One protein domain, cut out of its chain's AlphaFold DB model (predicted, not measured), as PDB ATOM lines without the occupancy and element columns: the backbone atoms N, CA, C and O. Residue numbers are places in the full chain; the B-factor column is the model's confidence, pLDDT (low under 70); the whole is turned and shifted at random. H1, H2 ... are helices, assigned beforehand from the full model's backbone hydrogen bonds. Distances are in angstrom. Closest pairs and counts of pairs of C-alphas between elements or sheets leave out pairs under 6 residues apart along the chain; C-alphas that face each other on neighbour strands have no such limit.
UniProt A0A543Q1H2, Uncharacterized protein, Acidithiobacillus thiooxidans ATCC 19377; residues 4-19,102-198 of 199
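What this domain is: This is residues 4 to 19 and 102 to 198 of the 199 residues of an uncharacterized protein of Acidithiobacillus thiooxidans ATCC 19377 (UniProt A0A543Q1H2). H1, H2 and H5 bundle side by side; H4 crosses H2 and H5 opposite H1. The printed part has 113 residues with five named helices: all helix. It is compact, radius of gyration of the C-alphas 14.4 A, spanning 53 by 28 by 20 A.

Where its parts are: H1, residues 4 to 19, begins at C-alpha 4 (358.116, 145.649, 330.295). H2 is residues 104 to 126, H3 133 to 136, H4 146 to 162. H5, 172 to 196, is 36.5 A from first to last C-alpha and ends at (359.930, 142.289, 348.894).

How they stand to each other: H2 touches H5 the same way at a shallow 5 degrees, closest at C-alphas 109 and 172, 5.2 A. H1 touches both, opposite ways. H4 touches H2's residues 110 to 117 alone at a steep 53 degrees, closest at C-alphas 157 and 114, 5.5 A. In H1, H2, H4 and H5 every O i to N i+4 pair is within hydrogen-bond range.

The domain as a whole: C-alphas 19 and 102 are 17.1 A apart across the cut. pLDDT is under 70 at 102 to 103, 164 and 197 to 198.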
ATOM      1  N   ASP A   4     358.659 145.230 331.594       94.50
ATOM      2  CA  ASP A   4     358.116 145.649 330.295       94.50
ATOM      3  C   ASP A   4     359.187 145.645 329.204       94.50
ATOM      4  O   ASP A   4     358.960 145.129 328.119       94.50
ATOM      5  N   ALA A   5     360.396 146.119 329.517       93.75
ATOM      6  CA  ALA A   5     361.511 146.105 328.574       93.75
ATOM      7  C   ALA A   5     361.924 144.676 328.179       93.75
ATOM      8  O   ALA A   5     362.206 144.424 327.011       93.75
ATOM      9  N   TYR A   6     361.925 143.736 329.133       96.19
ATOM     10  CA  TYR A   6     362.157 142.320 328.835       96.19
ATOM     11  C   TYR A   6     361.055 141.749 327.934       96.19
ATOM     12  O   TYR A   6     361.357 141.093 326.938       96.19
ATOM     13  N   LEU A   7     359.785 142.005 328.268       96.69
ATOM     14  CA  LEU A   7     358.649 141.488 327.508       96.69
ATOM     15  C   LEU A   7     358.634 142.039 326.081       96.69
ATOM     16  O   LEU A   7     358.425 141.265 325.155       96.69
ATOM     17  N   GLU A   8     358.880 143.334 325.890       94.94
ATOM     18  CA  GLU A   8     358.942 143.939 324.557       94.94
ATOM     19  C   GLU A   8     360.075 143.350 323.716       94.94
ATOM     20  O   GLU A   8     359.839 142.914 322.588       94.94
ATOM     21  N   LEU A   9     361.279 143.234 324.281       94.19
ATOM     22  CA  LEU A   9     362.413 142.647 323.567       94.19
ATOM     23  C   LEU A   9     362.160 141.174 323.209       94.19
ATOM     24  O   LEU A   9     362.401 140.756 322.080       94.19
ATOM     25  N   SER A  10     361.624 140.396 324.151       95.62
ATOM     26  CA  SER A  10     361.327 138.979 323.935       95.62
ATOM     27  C   SER A  10     360.233 138.768 322.880       95.62
ATOM     28  O   SER A  10     360.372 137.869 322.047       95.62
ATOM     29  N   LYS A  11     359.180 139.602 322.868       94.56
ATOM     30  CA  LYS A  11     358.116 139.567 321.845       94.56
ATOM     31  C   LYS A  11     358.644 139.917 320.459       94.56
ATOM     32  O   LYS A  11     358.368 139.170 319.526       94.56
ATOM     33  N   GLY A  12     359.385 141.022 320.332       90.06
ATOM     34  CA  GLY A  12     359.956 141.443 319.050       90.06
ATOM     35  C   GLY A  12     360.821 140.337 318.457       90.06
ATOM     36  O   GLY A  12     360.621 139.914 317.325       90.06
ATOM     37  N   TRP A  13     361.666 139.744 319.296       92.62
ATOM     38  CA  TRP A  13     362.527 138.648 318.882       92.62
ATOM     39  C   TRP A  13     361.759 137.384 318.462       92.62
ATOM     40  O   TRP A  13     362.149 136.717 317.501       92.62
ATOM     41  N   LEU A  14     360.667 137.039 319.161       92.00
ATOM     42  CA  LEU A  14     359.799 135.920 318.776       92.00
ATOM     43  C   LEU A  14     359.164 136.160 317.399       92.00
ATOM     44  O   LEU A  14     359.171 135.245 316.578       92.00
ATOM     45  N   ILE A  15     358.670 137.376 317.146       91.25
ATOM     46  CA  ILE A  15     358.087 137.774 315.855       91.25
ATOM     47  C   ILE A  15     359.127 137.663 314.738       91.25
ATOM     48  O   ILE A  15     358.831 137.089 313.685       91.25
ATOM     49  N   ASP A  16     360.346 138.149 314.971       88.19
ATOM     50  CA  ASP A  16     361.439 138.058 314.000       88.19
ATOM     51  C   ASP A  16     361.749 136.592 313.664       88.19
ATOM     52  O   ASP A  16     361.819 136.221 312.492       88.19
ATOM     53  N   HIS A  17     361.844 135.722 314.674       88.94
ATOM     54  CA  HIS A  17     362.121 134.296 314.465       88.94
ATOM     55  C   HIS A  17     361.012 133.573 313.709       88.94
ATOM     56  O   HIS A  17     361.300 132.781 312.809       88.94
ATOM     57  N   THR A  18     359.745 133.837 314.038       87.25
ATOM     58  CA  THR A  18     358.618 133.248 313.302       87.25
ATOM     59  C   THR A  18     358.558 133.752 311.865       87.25
ATOM     60  O   THR A  18     358.319 132.961 310.959       87.25
ATOM     61  N   SER A  19     358.878 135.027 311.634       84.12
ATOM     62  CA  SER A  19     358.916 135.605 310.287       84.12
ATOM     63  C   SER A  19     360.033 134.992 309.443       84.12
ATOM     64  O   SER A  19     359.806 134.602 308.299       84.12
ATOM     65  N   PRO A 102     364.954 120.293 304.672       56.28
ATOM     66  CA  PRO A 102     366.019 120.815 305.514       56.28
ATOM     67  C   PRO A 102     365.517 121.025 306.939       56.28
ATOM     68  O   PRO A 102     364.438 121.572 307.170       56.28
ATOM     69  N   ARG A 103     366.365 120.685 307.915       68.00
ATOM     70  CA  ARG A 103     366.180 120.956 309.352       68.00
ATOM     71  C   ARG A 103     366.041 122.457 309.677       68.00
ATOM     72  O   ARG A 103     366.206 122.842 310.824       68.00
ATOM     73  N   VAL A 104     365.741 123.325 308.710       77.31
ATOM     74  CA  VAL A 104     365.624 124.779 308.846       77.31
ATOM     75  C   VAL A 104     364.653 125.166 309.955       77.31
ATOM     76  O   VAL A 104     364.995 125.986 310.801       77.31
ATOM     77  N   GLY A 105     363.495 124.501 310.034       79.44
ATOM     78  CA  GLY A 105     362.529 124.737 311.105       79.44
ATOM     79  C   GLY A 105     363.090 124.421 312.485       79.44
ATOM     80  O   GLY A 105     362.944 125.209 313.415       79.44
ATOM     81  N   ALA A 106     363.792 123.298 312.590       85.00
ATOM     82  CA  ALA A 106     364.436 122.874 313.819       85.00
ATOM     83  C   ALA A 106     365.612 123.768 314.226       85.00
ATOM     84  O   ALA A 106     365.759 124.102 315.399       85.00
ATOM     85  N   VAL A 107     366.434 124.186 313.263       86.38
ATOM     86  CA  VAL A 107     367.578 125.080 313.482       86.38
ATOM     87  C   VAL A 107     367.098 126.437 313.992       86.38
ATOM     88  O   VAL A 107     367.610 126.914 315.006       86.38
ATOM     89  N   ILE A 108     366.083 127.021 313.346       90.25
ATOM     90  CA  ILE A 108     365.504 128.305 313.760       90.25
ATOM     91  C   ILE A 108     364.853 128.177 315.141       90.25
ATOM     92  O   ILE A 108     365.130 128.993 316.018       90.25
ATOM     93  N   ALA A 109     364.049 127.135 315.383       91.75
ATOM     94  CA  ALA A 109     363.402 126.924 316.679       91.75
ATOM     95  C   ALA A 109     364.413 126.706 317.819       91.75
ATOM     96  O   ALA A 109     364.234 127.221 318.923       91.75
ATOM     97  N   ARG A 110     365.501 125.975 317.555       92.88
ATOM     98  CA  ARG A 110     366.577 125.707 318.518       92.88
ATOM     99  C   ARG A 110     367.322 126.979 318.898       92.88
ATOM    100  O   ARG A 110     367.450 127.259 320.089       92.88
ATOM    101  N   ALA A 111     367.789 127.745 317.908       92.50
ATOM    102  CA  ALA A 111     368.399 129.056 318.145       92.50
ATOM    103  C   ALA A 111     367.426 129.962 318.919       92.50
ATOM    104  O   ALA A 111     367.802 130.568 319.923       92.50
ATOM    105  N   GLY A 112     366.156 129.899 318.507       94.88
ATOM    106  CA  GLY A 112     364.954 130.342 319.195       94.88
ATOM    107  C   GLY A 112     365.015 130.232 320.719       94.88
ATOM    108  O   GLY A 112     365.107 131.208 321.465       94.88
ATOM    109  N   ILE A 113     364.941 128.982 321.166       96.62
ATOM    110  CA  ILE A 113     364.818 128.598 322.572       96.62
ATOM    111  C   ILE A 113     366.055 129.018 323.368       96.62
ATOM    112  O   ILE A 113     365.928 129.542 324.477       96.62
ATOM    113  N   VAL A 114     367.252 128.813 322.805       95.44
ATOM    114  CA  VAL A 114     368.514 129.132 323.486       95.44
ATOM    115  C   VAL A 114     368.608 130.626 323.777       95.44
ATOM    116  O   VAL A 114     368.823 131.006 324.927       95.44
ATOM    117  N   VAL A 115     368.391 131.481 322.778       95.19
ATOM    118  CA  VAL A 115     368.511 132.935 322.958       95.19
ATOM    119  C   VAL A 115     367.414 133.481 323.871       95.19
ATOM    120  O   VAL A 115     367.700 134.315 324.729       95.19
ATOM    121  N   GLN A 116     366.180 132.985 323.758       97.00
ATOM    122  CA  GLN A 116     365.081 133.407 324.635       97.00
ATOM    123  C   GLN A 116     365.352 133.081 326.103       97.00
ATOM    124  O   GLN A 116     365.103 133.907 326.983       97.00
ATOM    125  N   PHE A 117     365.925 131.909 326.381       97.75
ATOM    126  CA  PHE A 117     366.346 131.567 327.734       97.75
ATOM    127  C   PHE A 117     367.468 132.479 328.237       97.75
ATOM    128  O   PHE A 117     367.442 132.886 329.394       97.75
ATOM    129  N   GLU A 118     368.454 132.805 327.401       96.44
ATOM    130  CA  GLU A 118     369.554 133.697 327.784       96.44
ATOM    131  C   GLU A 118     369.049 135.114 328.089       96.44
ATOM    132  O   GLU A 118     369.393 135.677 329.131       96.44
ATOM    133  N   LEU A 119     368.129 135.632 327.270       96.31
ATOM    134  CA  LEU A 119     367.450 136.903 327.517       96.31
ATOM    135  C   LEU A 119     366.665 136.885 328.840       96.31
ATOM    136  O   LEU A 119     366.744 137.818 329.646       96.31
ATOM    137  N   TRP A 120     365.917 135.810 329.089       97.62
ATOM    138  CA  TRP A 120     365.200 135.624 330.346       97.62
ATOM    139  C   TRP A 120     366.145 135.496 331.543       97.62
ATOM    140  O   TRP A 120     365.877 136.064 332.600       97.62
ATOM    141  N   LYS A 121     367.271 134.795 331.396       96.88
ATOM    142  CA  LYS A 121     368.277 134.630 332.450       96.88
ATOM    143  C   LYS A 121     368.849 135.977 332.876       96.88
ATOM    144  O   LYS A 121     369.031 136.208 334.072       96.88
ATOM    145  N   ASP A 122     369.103 136.869 331.925       96.12
ATOM    146  CA  ASP A 122     369.577 138.218 332.227       96.12
ATOM    147  C   ASP A 122     368.526 139.037 332.982       96.12
ATOM    148  O   ASP A 122     368.865 139.712 333.956       96.12
ATOM    149  N   TYR A 123     367.245 138.914 332.618       96.62
ATOM    150  CA  TYR A 123     366.147 139.469 333.413       96.62
ATOM    151  C   TYR A 123     366.112 138.879 334.832       96.62
ATOM    152  O   TYR A 123     366.158 139.625 335.810       96.62
ATOM    153  N   ALA A 124     366.073 137.550 334.954       96.25
ATOM    154  CA  ALA A 124     365.965 136.829 336.220       96.25
ATOM    155  C   ALA A 124     367.110 137.177 337.178       96.25
ATOM    156  O   ALA A 124     366.874 137.410 338.364       96.25
ATOM    157  N   ARG A 125     368.340 137.306 336.661       94.62
ATOM    158  CA  ARG A 125     369.507 137.737 337.440       94.62
ATOM    159  C   ARG A 125     369.293 139.110 338.077       94.62
ATOM    160  O   ARG A 125     369.629 139.288 339.244       94.62
ATOM    161  N   LEU A 126     368.721 140.062 337.341       92.06
ATOM    162  CA  LEU A 126     368.486 141.423 337.835       92.06
ATOM    163  C   LEU A 126     367.455 141.472 338.965       92.06
ATOM    164  O   LEU A 126     367.601 142.265 339.890       92.06
ATOM    165  N   VAL A 127     366.433 140.620 338.902       92.56
ATOM    166  CA  VAL A 127     365.382 140.526 339.930       92.56
ATOM    167  C   VAL A 127     365.672 139.454 340.986       92.56
ATOM    168  O   VAL A 127     364.806 139.122 341.788       92.56
ATOM    169  N   SER A 128     366.898 138.912 341.011       92.38
ATOM    170  CA  SER A 128     367.328 137.847 341.933       92.38
ATOM    171  C   SER A 128     366.427 136.600 341.925       92.38
ATOM    172  O   SER A 128     366.314 135.915 342.937       92.38
ATOM    173  N   TYR A 129     365.796 136.301 340.789       95.12
ATOM    174  CA  TYR A 129     364.942 135.130 340.598       95.12
ATOM    175  C   TYR A 129     365.779 133.922 340.133       95.12
ATOM    176  O   TYR A 129     366.767 134.111 339.413       95.12
ATOM    177  N   PRO A 130     365.446 132.677 340.528       96.19
ATOM    178  CA  PRO A 130     366.232 131.499 340.170       96.19
ATOM    179  C   PRO A 130     366.240 131.248 338.660       96.19
ATOM    180  O   PRO A 130     365.198 131.263 338.011       96.19
ATOM    181  N   PHE A 131     367.423 130.955 338.110       95.00
ATOM    182  CA  PHE A 131     367.624 130.645 336.686       95.00
ATOM    183  C   PHE A 131     368.492 129.420 336.412       95.00
ATOM    184  O   PHE A 131     368.868 129.138 335.275       95.00
ATOM    185  N   ASN A 132     368.828 128.673 337.457       95.06
ATOM    186  CA  ASN A 132     369.501 127.388 337.351       95.06
ATOM    187  C   ASN A 132     369.072 126.472 338.504       95.06
ATOM    188  O   ASN A 132     368.611 126.941 339.546       95.06
ATOM    189  N   LYS A 133     369.294 125.161 338.343       93.69
ATOM    190  CA  LYS A 133     368.890 124.154 339.338       93.69
ATOM    191  C   LYS A 133     369.468 124.388 340.733       93.69
ATOM    192  O   LYS A 133     368.835 124.019 341.715       93.69
ATOM    193  N   LYS A 134     370.665 124.979 340.851       93.75
ATOM    194  CA  LYS A 134     371.281 125.232 342.163       93.75
ATOM    195  C   LYS A 134     370.502 126.293 342.937       93.75
ATOM    196  O   LYS A 134     370.262 126.105 344.121       93.75
ATOM    197  N   GLN A 135     370.075 127.362 342.266       93.50
ATOM    198  CA  GLN A 135     369.277 128.427 342.882       93.50
ATOM    199  C   GLN A 135     367.859 127.973 343.243       93.50
ATOM    200  O   GLN A 135     367.312 128.447 344.231       93.50
ATOM    201  N   MET A 136     367.280 127.037 342.484       94.00
ATOM    202  CA  MET A 136     365.933 126.519 342.758       94.00
ATOM    203  C   MET A 136     365.832 125.774 344.096       94.00
ATOM    204  O   MET A 136     364.831 125.916 344.784       94.00
ATOM    205  N   LYS A 137     366.869 125.024 344.501       89.56
ATOM    206  CA  LYS A 137     366.839 124.146 345.693       89.56
ATOM    207  C   LYS A 137     366.557 124.854 347.026       89.56
ATOM    208  O   LYS A 137     366.219 124.182 347.992       89.56
ATOM    209  N   GLY A 138     366.737 126.170 347.097       85.56
ATOM    210  CA  GLY A 138     366.457 126.977 348.290       85.56
ATOM    211  C   GLY A 138     365.402 128.055 348.059       85.56
ATOM    212  O   GLY A 138     365.286 128.965 348.874       85.56
ATOM    213  N   TRP A 139     364.689 128.004 346.933       91.44
ATOM    214  CA  TRP A 139     363.704 129.012 346.571       91.44
ATOM    215  C   TRP A 139     362.305 128.604 347.030       91.44
ATOM    216  O   TRP A 139     361.890 127.463 346.849       91.44
ATOM    217  N   THR A 140     361.554 129.549 347.591       91.19
ATOM    218  CA  THR A 140     360.148 129.337 347.952       91.19
ATOM    219  C   THR A 140     359.250 129.858 346.837       91.19
ATOM    220  O   THR A 140     359.135 131.071 346.645       91.19
ATOM    221  N   PHE A 141     358.618 128.943 346.100       92.31
ATOM    222  CA  PHE A 141     357.682 129.260 345.017       92.31
ATOM    223  C   PHE A 141     356.321 129.746 345.552       92.31
ATOM    224  O   PHE A 141     355.814 129.200 346.532       92.31
ATOM    225  N   LEU A 142     355.740 130.775 344.926       87.75
ATOM    226  CA  LEU A 142     354.422 131.332 345.261       87.75
ATOM    227  C   LEU A 142     353.296 130.552 344.568       87.75
ATOM    228  O   LEU A 142     352.196 130.434 345.106       87.75
ATOM    229  N   ASP A 143     353.566 130.002 343.384       92.31
ATOM    230  CA  ASP A 143     352.662 129.172 342.594       92.31
ATOM    231  C   ASP A 143     353.329 127.828 342.257       92.31
ATOM    232  O   ASP A 143     354.456 127.751 341.769       92.31
ATOM    233  N   LYS A 144     352.592 126.732 342.468       92.81
ATOM    234  CA  LYS A 144     353.052 125.351 342.227       92.81
ATOM    235  C   LYS A 144     353.513 125.070 340.790       92.81
ATOM    236  O   LYS A 144     354.147 124.052 340.537       92.81
ATOM    237  N   ARG A 145     353.139 125.917 339.829       95.50
ATOM    238  CA  ARG A 145     353.531 125.804 338.416       95.50
ATOM    239  C   ARG A 145     354.886 126.448 338.134       95.50
ATOM    240  O   ARG A 145     355.421 126.231 337.048       95.50
ATOM    241  N   GLU A 146     355.429 127.246 339.053       95.19
ATOM    242  CA  GLU A 146     356.700 127.950 338.851       95.19
ATOM    243  C   GLU A 146     357.864 126.985 338.734       95.19
ATOM    244  O   GLU A 146     358.565 127.001 337.725       95.19
ATOM    245  N   GLU A 147     358.017 126.108 339.723       95.50
ATOM    246  CA  GLU A 147     359.081 125.112 339.761       95.50
ATOM    247  C   GLU A 147     359.129 124.233 338.497       95.50
ATOM    248  O   GLU A 147     360.173 124.229 337.840       95.50
ATOM    249  N   PRO A 148     358.038 123.566 338.059       96.62
ATOM    250  CA  PRO A 148     358.089 122.718 336.869       96.62
ATOM    251  C   PRO A 148     358.311 123.506 335.571       96.62
ATOM    252  O   PRO A 148     359.004 123.023 334.677       96.62
ATOM    253  N   ASN A 149     357.763 124.722 335.438       97.00
ATOM    254  CA  ASN A 149     358.000 125.543 334.245       97.00
ATOM    255  C   ASN A 149     359.451 126.030 334.173       97.00
ATOM    256  O   ASN A 149     360.036 126.064 333.090       97.00
ATOM    257  N   LEU A 150     360.023 126.402 335.316       97.19
ATOM    258  CA  LEU A 150     361.408 126.831 335.420       97.19
ATOM    259  C   LEU A 150     362.373 125.664 335.181       97.19
ATOM    260  O   LEU A 150     363.335 125.808 334.425       97.19
ATOM    261  N   GLU A 151     362.098 124.498 335.766       97.19
ATOM    262  CA  GLU A 151     362.893 123.298 335.520       97.19
ATOM    263  C   GLU A 151     362.855 122.900 334.042       97.19
ATOM    264  O   GLU A 151     363.915 122.672 333.455       97.19
ATOM    265  N   TYR A 152     361.668 122.879 333.423       97.06
ATOM    266  CA  TYR A 152     361.529 122.641 331.987       97.06
ATOM    267  C   TYR A 152     362.381 123.625 331.178       97.06
ATOM    268  O   TYR A 152     363.160 123.197 330.331       97.06
ATOM    269  N   ALA A 153     362.296 124.927 331.473       97.44
ATOM    270  CA  ALA A 153     363.042 125.945 330.741       97.44
ATOM    271  C   ALA A 153     364.566 125.731 330.818       97.44
ATOM    272  O   ALA A 153     365.264 125.801 329.804       97.44
ATOM    273  N   ILE A 154     365.079 125.429 332.017       96.31
ATOM    274  CA  ILE A 154     366.506 125.177 332.258       96.31
ATOM    275  C   ILE A 154     366.961 123.896 331.554       96.31
ATOM    276  O   ILE A 154     367.976 123.913 330.856       96.31
ATOM    277  N   ASN A 155     366.234 122.793 331.746       95.25
ATOM    278  CA  ASN A 155     366.587 121.497 331.170       95.25
ATOM    279  C   ASN A 155     366.576 121.569 329.655       95.25
ATOM    280  O   ASN A 155     367.577 121.244 329.022       95.25
ATOM    281  N   ARG A 156     365.489 122.098 329.089       95.25
ATOM    282  CA  ARG A 156     365.313 122.129 327.646       95.25
ATOM    283  C   ARG A 156     366.373 122.978 326.959       95.25
ATOM    284  O   ARG A 156     366.939 122.553 325.958       95.25
ATOM    285  N   ARG A 157     366.729 124.141 327.520       94.38
ATOM    286  CA  ARG A 157     367.851 124.925 326.984       94.38
ATOM    287  C   ARG A 157     369.169 124.155 327.064       94.38
ATOM    288  O   ARG A 157     369.931 124.173 326.099       94.38
ATOM    289  N   ASN A 158     369.459 123.508 328.195       92.62
ATOM    290  CA  ASN A 158     370.708 122.766 328.383       92.62
ATOM    291  C   ASN A 158     370.828 121.593 327.399       92.62
ATOM    292  O   ASN A 158     371.873 121.461 326.765       92.62
ATOM    293  N   GLU A 159     369.759 120.812 327.222       91.56
ATOM    294  CA  GLU A 159     369.672 119.739 326.221       91.56
ATOM    295  C   GLU A 159     370.021 120.267 324.825       91.56
ATOM    296  O   GLU A 159     370.915 119.756 324.155       91.56
ATOM    297  N   LEU A 160     369.371 121.359 324.410       91.38
ATOM    298  CA  LEU A 160     369.552 121.936 323.077       91.38
ATOM    299  C   LEU A 160     370.929 122.576 322.848       91.38
ATOM    300  O   LEU A 160     371.322 122.740 321.690       91.38
ATOM    301  N   THR A 161     371.642 122.928 323.922       87.50
ATOM    302  CA  THR A 161     372.969 123.563 323.871       87.50
ATOM    303  C   THR A 161     374.107 122.542 323.903       87.50
ATOM    304  O   THR A 161     375.094 122.714 323.192       87.50
ATOM    305  N   HIS A 162     373.999 121.502 324.734       82.38
ATOM    306  CA  HIS A 162     375.110 120.584 325.014       82.38
ATOM    307  C   HIS A 162     375.008 119.246 324.279       82.38
ATOM    308  O   HIS A 162     376.038 118.642 323.993       82.38
ATOM    309  N   GLU A 163     373.800 118.800 323.932       72.19
ATOM    310  CA  GLU A 163     373.564 117.496 323.308       72.19
ATOM    311  C   GLU A 163     372.683 117.654 322.058       72.19
ATOM    312  O   GLU A 163     371.519 117.243 322.040       72.19
ATOM    313  N   PRO A 164     373.187 118.290 320.981       68.19
ATOM    314  CA  PRO A 164     372.394 118.525 319.787       68.19
ATOM    315  C   PRO A 164     372.124 117.227 319.010       68.19
ATOM    316  O   PRO A 164     372.790 116.916 318.028       68.19
ATOM    317  N   MET A 165     371.094 116.488 319.423       72.38
ATOM    318  CA  MET A 165     370.600 115.311 318.709       72.38
ATOM    319  C   MET A 165     369.488 115.708 317.724       72.38
ATOM    320  O   MET A 165     368.517 116.335 318.152       72.38
ATOM    321  N   PRO A 166     369.572 115.332 316.432       71.38
ATOM    322  CA  PRO A 166     368.514 115.612 315.454       71.38
ATOM    323  C   PRO A 166     367.144 115.052 315.856       71.38
ATOM    324  O   PRO A 166     366.127 115.694 315.633       71.38
ATOM    325  N   ALA A 167     367.117 113.892 316.519       73.56
ATOM    326  CA  ALA A 167     365.884 113.268 317.003       73.56
ATOM    327  C   ALA A 167     365.156 114.078 318.095       73.56
ATOM    328  O   ALA A 167     363.986 113.823 318.361       73.56
ATOM    329  N   ASN A 168     365.838 115.041 318.725       80.94
ATOM    330  CA  ASN A 168     365.301 115.888 319.793       80.94
ATOM    331  C   ASN A 168     365.166 117.361 319.355       80.94
ATOM    332  O   ASN A 168     365.111 118.274 320.185       80.94
ATOM    333  N   ASP A 169     365.177 117.608 318.046       85.94
ATOM    334  CA  ASP A 169     365.032 118.944 317.489       85.94
ATOM    335  C   ASP A 169     363.681 119.572 317.871       85.94
ATOM    336  O   ASP A 169     362.637 118.930 317.727       85.94
ATOM    337  N   PRO A 170     363.673 120.836 318.323       91.19
ATOM    338  CA  PRO A 170     362.437 121.532 318.615       91.19
ATOM    339  C   PRO A 170     361.738 121.942 317.322       91.19
ATOM    340  O   PRO A 170     362.340 122.025 316.252       91.19
ATOM    341  N   ASN A 171     360.456 122.268 317.425       91.19
ATOM    342  CA  ASN A 171     359.706 122.891 316.340       91.19
ATOM    343  C   ASN A 171     359.259 124.307 316.737       91.19
ATOM    344  O   ASN A 171     359.388 124.727 317.886       91.19
ATOM    345  N   MET A 172     358.714 125.057 315.780       91.62
ATOM    346  CA  MET A 172     358.288 126.437 316.034       91.62
ATOM    347  C   MET A 172     357.166 126.551 317.065       91.62
ATOM    348  O   MET A 172     357.120 127.530 317.808       91.62
ATOM    349  N   ARG A 173     356.284 125.549 317.155       93.75
ATOM    350  CA  ARG A 173     355.256 125.510 318.198       93.75
ATOM    351  C   ARG A 173     355.900 125.417 319.579       93.75
ATOM    352  O   ARG A 173     355.521 126.175 320.465       93.75
ATOM    353  N   GLU A 174     356.899 124.552 319.733       95.44
ATOM    354  CA  GLU A 174     357.657 124.435 320.976       95.44
ATOM    355  C   GLU A 174     358.345 125.759 321.336       95.44
ATOM    356  O   GLU A 174     358.251 126.187 322.481       95.44
ATOM    357  N   LEU A 175     358.960 126.461 320.375       96.19
ATOM    358  CA  LEU A 175     359.537 127.790 320.622       96.19
ATOM    359  C   LEU A 175     358.496 128.778 321.180       96.19
ATOM    360  O   LEU A 175     358.765 129.471 322.163       96.19
ATOM    361  N   VAL A 176     357.306 128.846 320.576       96.56
ATOM    362  CA  VAL A 176     356.231 129.746 321.030       96.56
ATOM    363  C   VAL A 176     355.764 129.373 322.440       96.56
ATOM    364  O   VAL A 176     355.627 130.243 323.305       96.56
ATOM    365  N   GLU A 177     355.559 128.081 322.703       97.56
ATOM    366  CA  GLU A 177     355.167 127.574 324.023       97.56
ATOM    367  C   GLU A 177     356.249 127.857 325.079       97.56
ATOM    368  O   GLU A 177     355.937 128.288 326.194       97.56
ATOM    369  N   PHE A 178     357.522 127.697 324.719       98.00
ATOM    370  CA  PHE A 178     358.672 128.015 325.558       98.00
ATOM    371  C   PHE A 178     358.719 129.509 325.911       98.00
ATOM    372  O   PHE A 178     358.815 129.862 327.089       98.00
ATOM    373  N   CYS A 179     358.564 130.398 324.924       97.50
ATOM    374  CA  CYS A 179     358.516 131.848 325.151       97.50
ATOM    375  C   CYS A 179     357.353 132.242 326.066       97.50
ATOM    376  O   CYS A 179     357.531 133.028 326.997       97.50
ATOM    377  N   SER A 180     356.176 131.646 325.855       97.12
ATOM    378  CA  SER A 180     355.001 131.866 326.703       97.12
ATOM    379  C   SER A 180     355.277 131.501 328.169       97.12
ATOM    380  O   SER A 180     354.969 132.279 329.079       97.12
ATOM    381  N   LYS A 181     355.948 130.366 328.416       97.75
ATOM    382  CA  LYS A 181     356.381 129.969 329.766       97.75
ATOM    383  C   LYS A 181     357.353 130.979 330.377       97.75
ATOM    384  O   LYS A 181     357.172 131.355 331.535       97.75
ATOM    385  N   LEU A 182     358.340 131.458 329.617       98.12
ATOM    386  CA  LEU A 182     359.293 132.462 330.101       98.12
ATOM    387  C   LEU A 182     358.634 133.816 330.396       98.12
ATOM    388  O   LEU A 182     358.983 134.466 331.380       98.12
ATOM    389  N   HIS A 183     357.664 134.251 329.586       97.81
ATOM    390  CA  HIS A 183     356.882 135.467 329.852       97.81
ATOM    391  C   HIS A 183     356.079 135.343 331.140       97.81
ATOM    392  O   HIS A 183     356.031 136.284 331.933       97.81
ATOM    393  N   TRP A 184     355.457 134.186 331.361       97.38
ATOM    394  CA  TRP A 184     354.727 133.917 332.593       97.38
ATOM    395  C   TRP A 184     355.662 133.901 333.813       97.38
ATOM    396  O   TRP A 184     355.389 134.606 334.786       97.38
ATOM    397  N   LEU A 185     356.806 133.210 333.734       97.25
ATOM    398  CA  LEU A 185     357.827 133.204 334.791       97.25
ATOM    399  C   LEU A 185     358.353 134.613 335.091       97.25
ATOM    400  O   LEU A 185     358.543 134.968 336.251       97.25
ATOM    401  N   ALA A 186     358.555 135.449 334.070       96.75
ATOM    402  CA  ALA A 186     359.026 136.816 334.264       96.75
ATOM    403  C   ALA A 186     358.030 137.687 335.047       96.75
ATOM    404  O   ALA A 186     358.442 138.501 335.880       96.75
ATOM    405  N   LYS A 187     356.725 137.491 334.814       95.75
ATOM    406  CA  LYS A 187     355.660 138.151 335.582       95.75
ATOM    407  C   LYS A 187     355.651 137.683 337.036       95.75
ATOM    408  O   LYS A 187     355.537 138.520 337.922       95.75
ATOM    409  N   MET A 188     355.830 136.384 337.289       94.81
ATOM    410  CA  MET A 188     355.947 135.871 338.661       94.81
ATOM    411  C   MET A 188     357.163 136.459 339.375       94.81
ATOM    412  O   MET A 188     357.029 137.004 340.468       94.81
ATOM    413  N   ALA A 189     358.320 136.479 338.712       93.50
ATOM    414  CA  ALA A 189     359.537 137.094 339.237       93.50
ATOM    415  C   ALA A 189     359.357 138.585 339.589       93.50
ATOM    416  O   ALA A 189     359.891 139.056 340.593       93.50
ATOM    417  N   ALA A 190     358.567 139.330 338.809       92.94
ATOM    418  CA  ALA A 190     358.231 140.717 339.132       92.94
ATOM    419  C   ALA A 190     357.365 140.833 340.400       92.94
ATOM    420  O   ALA A 190     357.600 141.724 341.218       92.94
ATOM    421  N   SER A 191     356.409 139.920 340.601       90.94
ATOM    422  CA  SER A 191     355.577 139.881 341.811       90.94
ATOM    423  C   SER A 191     356.406 139.673 343.085       90.94
ATOM    424  O   SER A 191     356.130 140.307 344.103       90.94
ATOM    425  N   TYR A 192     357.470 138.862 343.035       87.94
ATOM    426  CA  TYR A 192     358.405 138.724 344.162       87.94
ATOM    427  C   TYR A 192     359.073 140.043 344.539       87.94
ATOM    428  O   TYR A 192     359.175 140.368 345.723       87.94
ATOM    429  N   MET A 193     359.517 140.812 343.544       84.31
ATOM    430  CA  MET A 193     360.154 142.109 343.779       84.31
ATOM    431  C   MET A 193     359.186 143.111 344.415       84.31
ATOM    432  O   MET A 193     359.577 143.841 345.327       84.31
ATOM    433  N   ALA A 194     357.923 143.118 343.981       83.69
ATOM    434  CA  ALA A 194     356.892 143.974 344.565       83.69
ATOM    435  C   ALA A 194     356.622 143.622 346.041       83.69
ATOM    436  O   ALA A 194     356.613 144.506 346.899       83.69
ATOM    437  N   ASN A 195     356.501 142.328 346.355       77.62
ATOM    438  CA  ASN A 195     356.274 141.862 347.725       77.62
ATOM    439  C   ASN A 195     357.474 142.136 348.643       77.62
ATOM    440  O   ASN A 195     357.295 142.516 349.795       77.62
ATOM    441  N   LYS A 196     358.704 142.003 348.131       71.00
ATOM    442  CA  LYS A 196     359.930 142.289 348.894       71.00
ATOM    443  C   LYS A 196     360.123 143.778 349.197       71.00
ATOM    444  O   LYS A 196     360.812 144.106 350.148       71.00
ATOM    445  N   SER A 197     359.533 144.661 348.394       65.75
ATOM    446  CA  SER A 197     359.604 146.118 348.589       65.75
ATOM    447  C   SER A 197     358.543 146.648 349.564       65.75
ATOM    448  O   SER A 197     358.556 147.832 349.886       65.75
ATOM    449  N   SER A 198     357.601 145.794 349.980       57.28
ATOM    450  CA  SER A 198     356.459 146.151 350.836       57.28
ATOM    451  C   SER A 198     356.636 145.725 352.303       57.28
ATOM    452  O   SER A 198     355.771 146.027 353.122       57.28
TER     453      SER A 198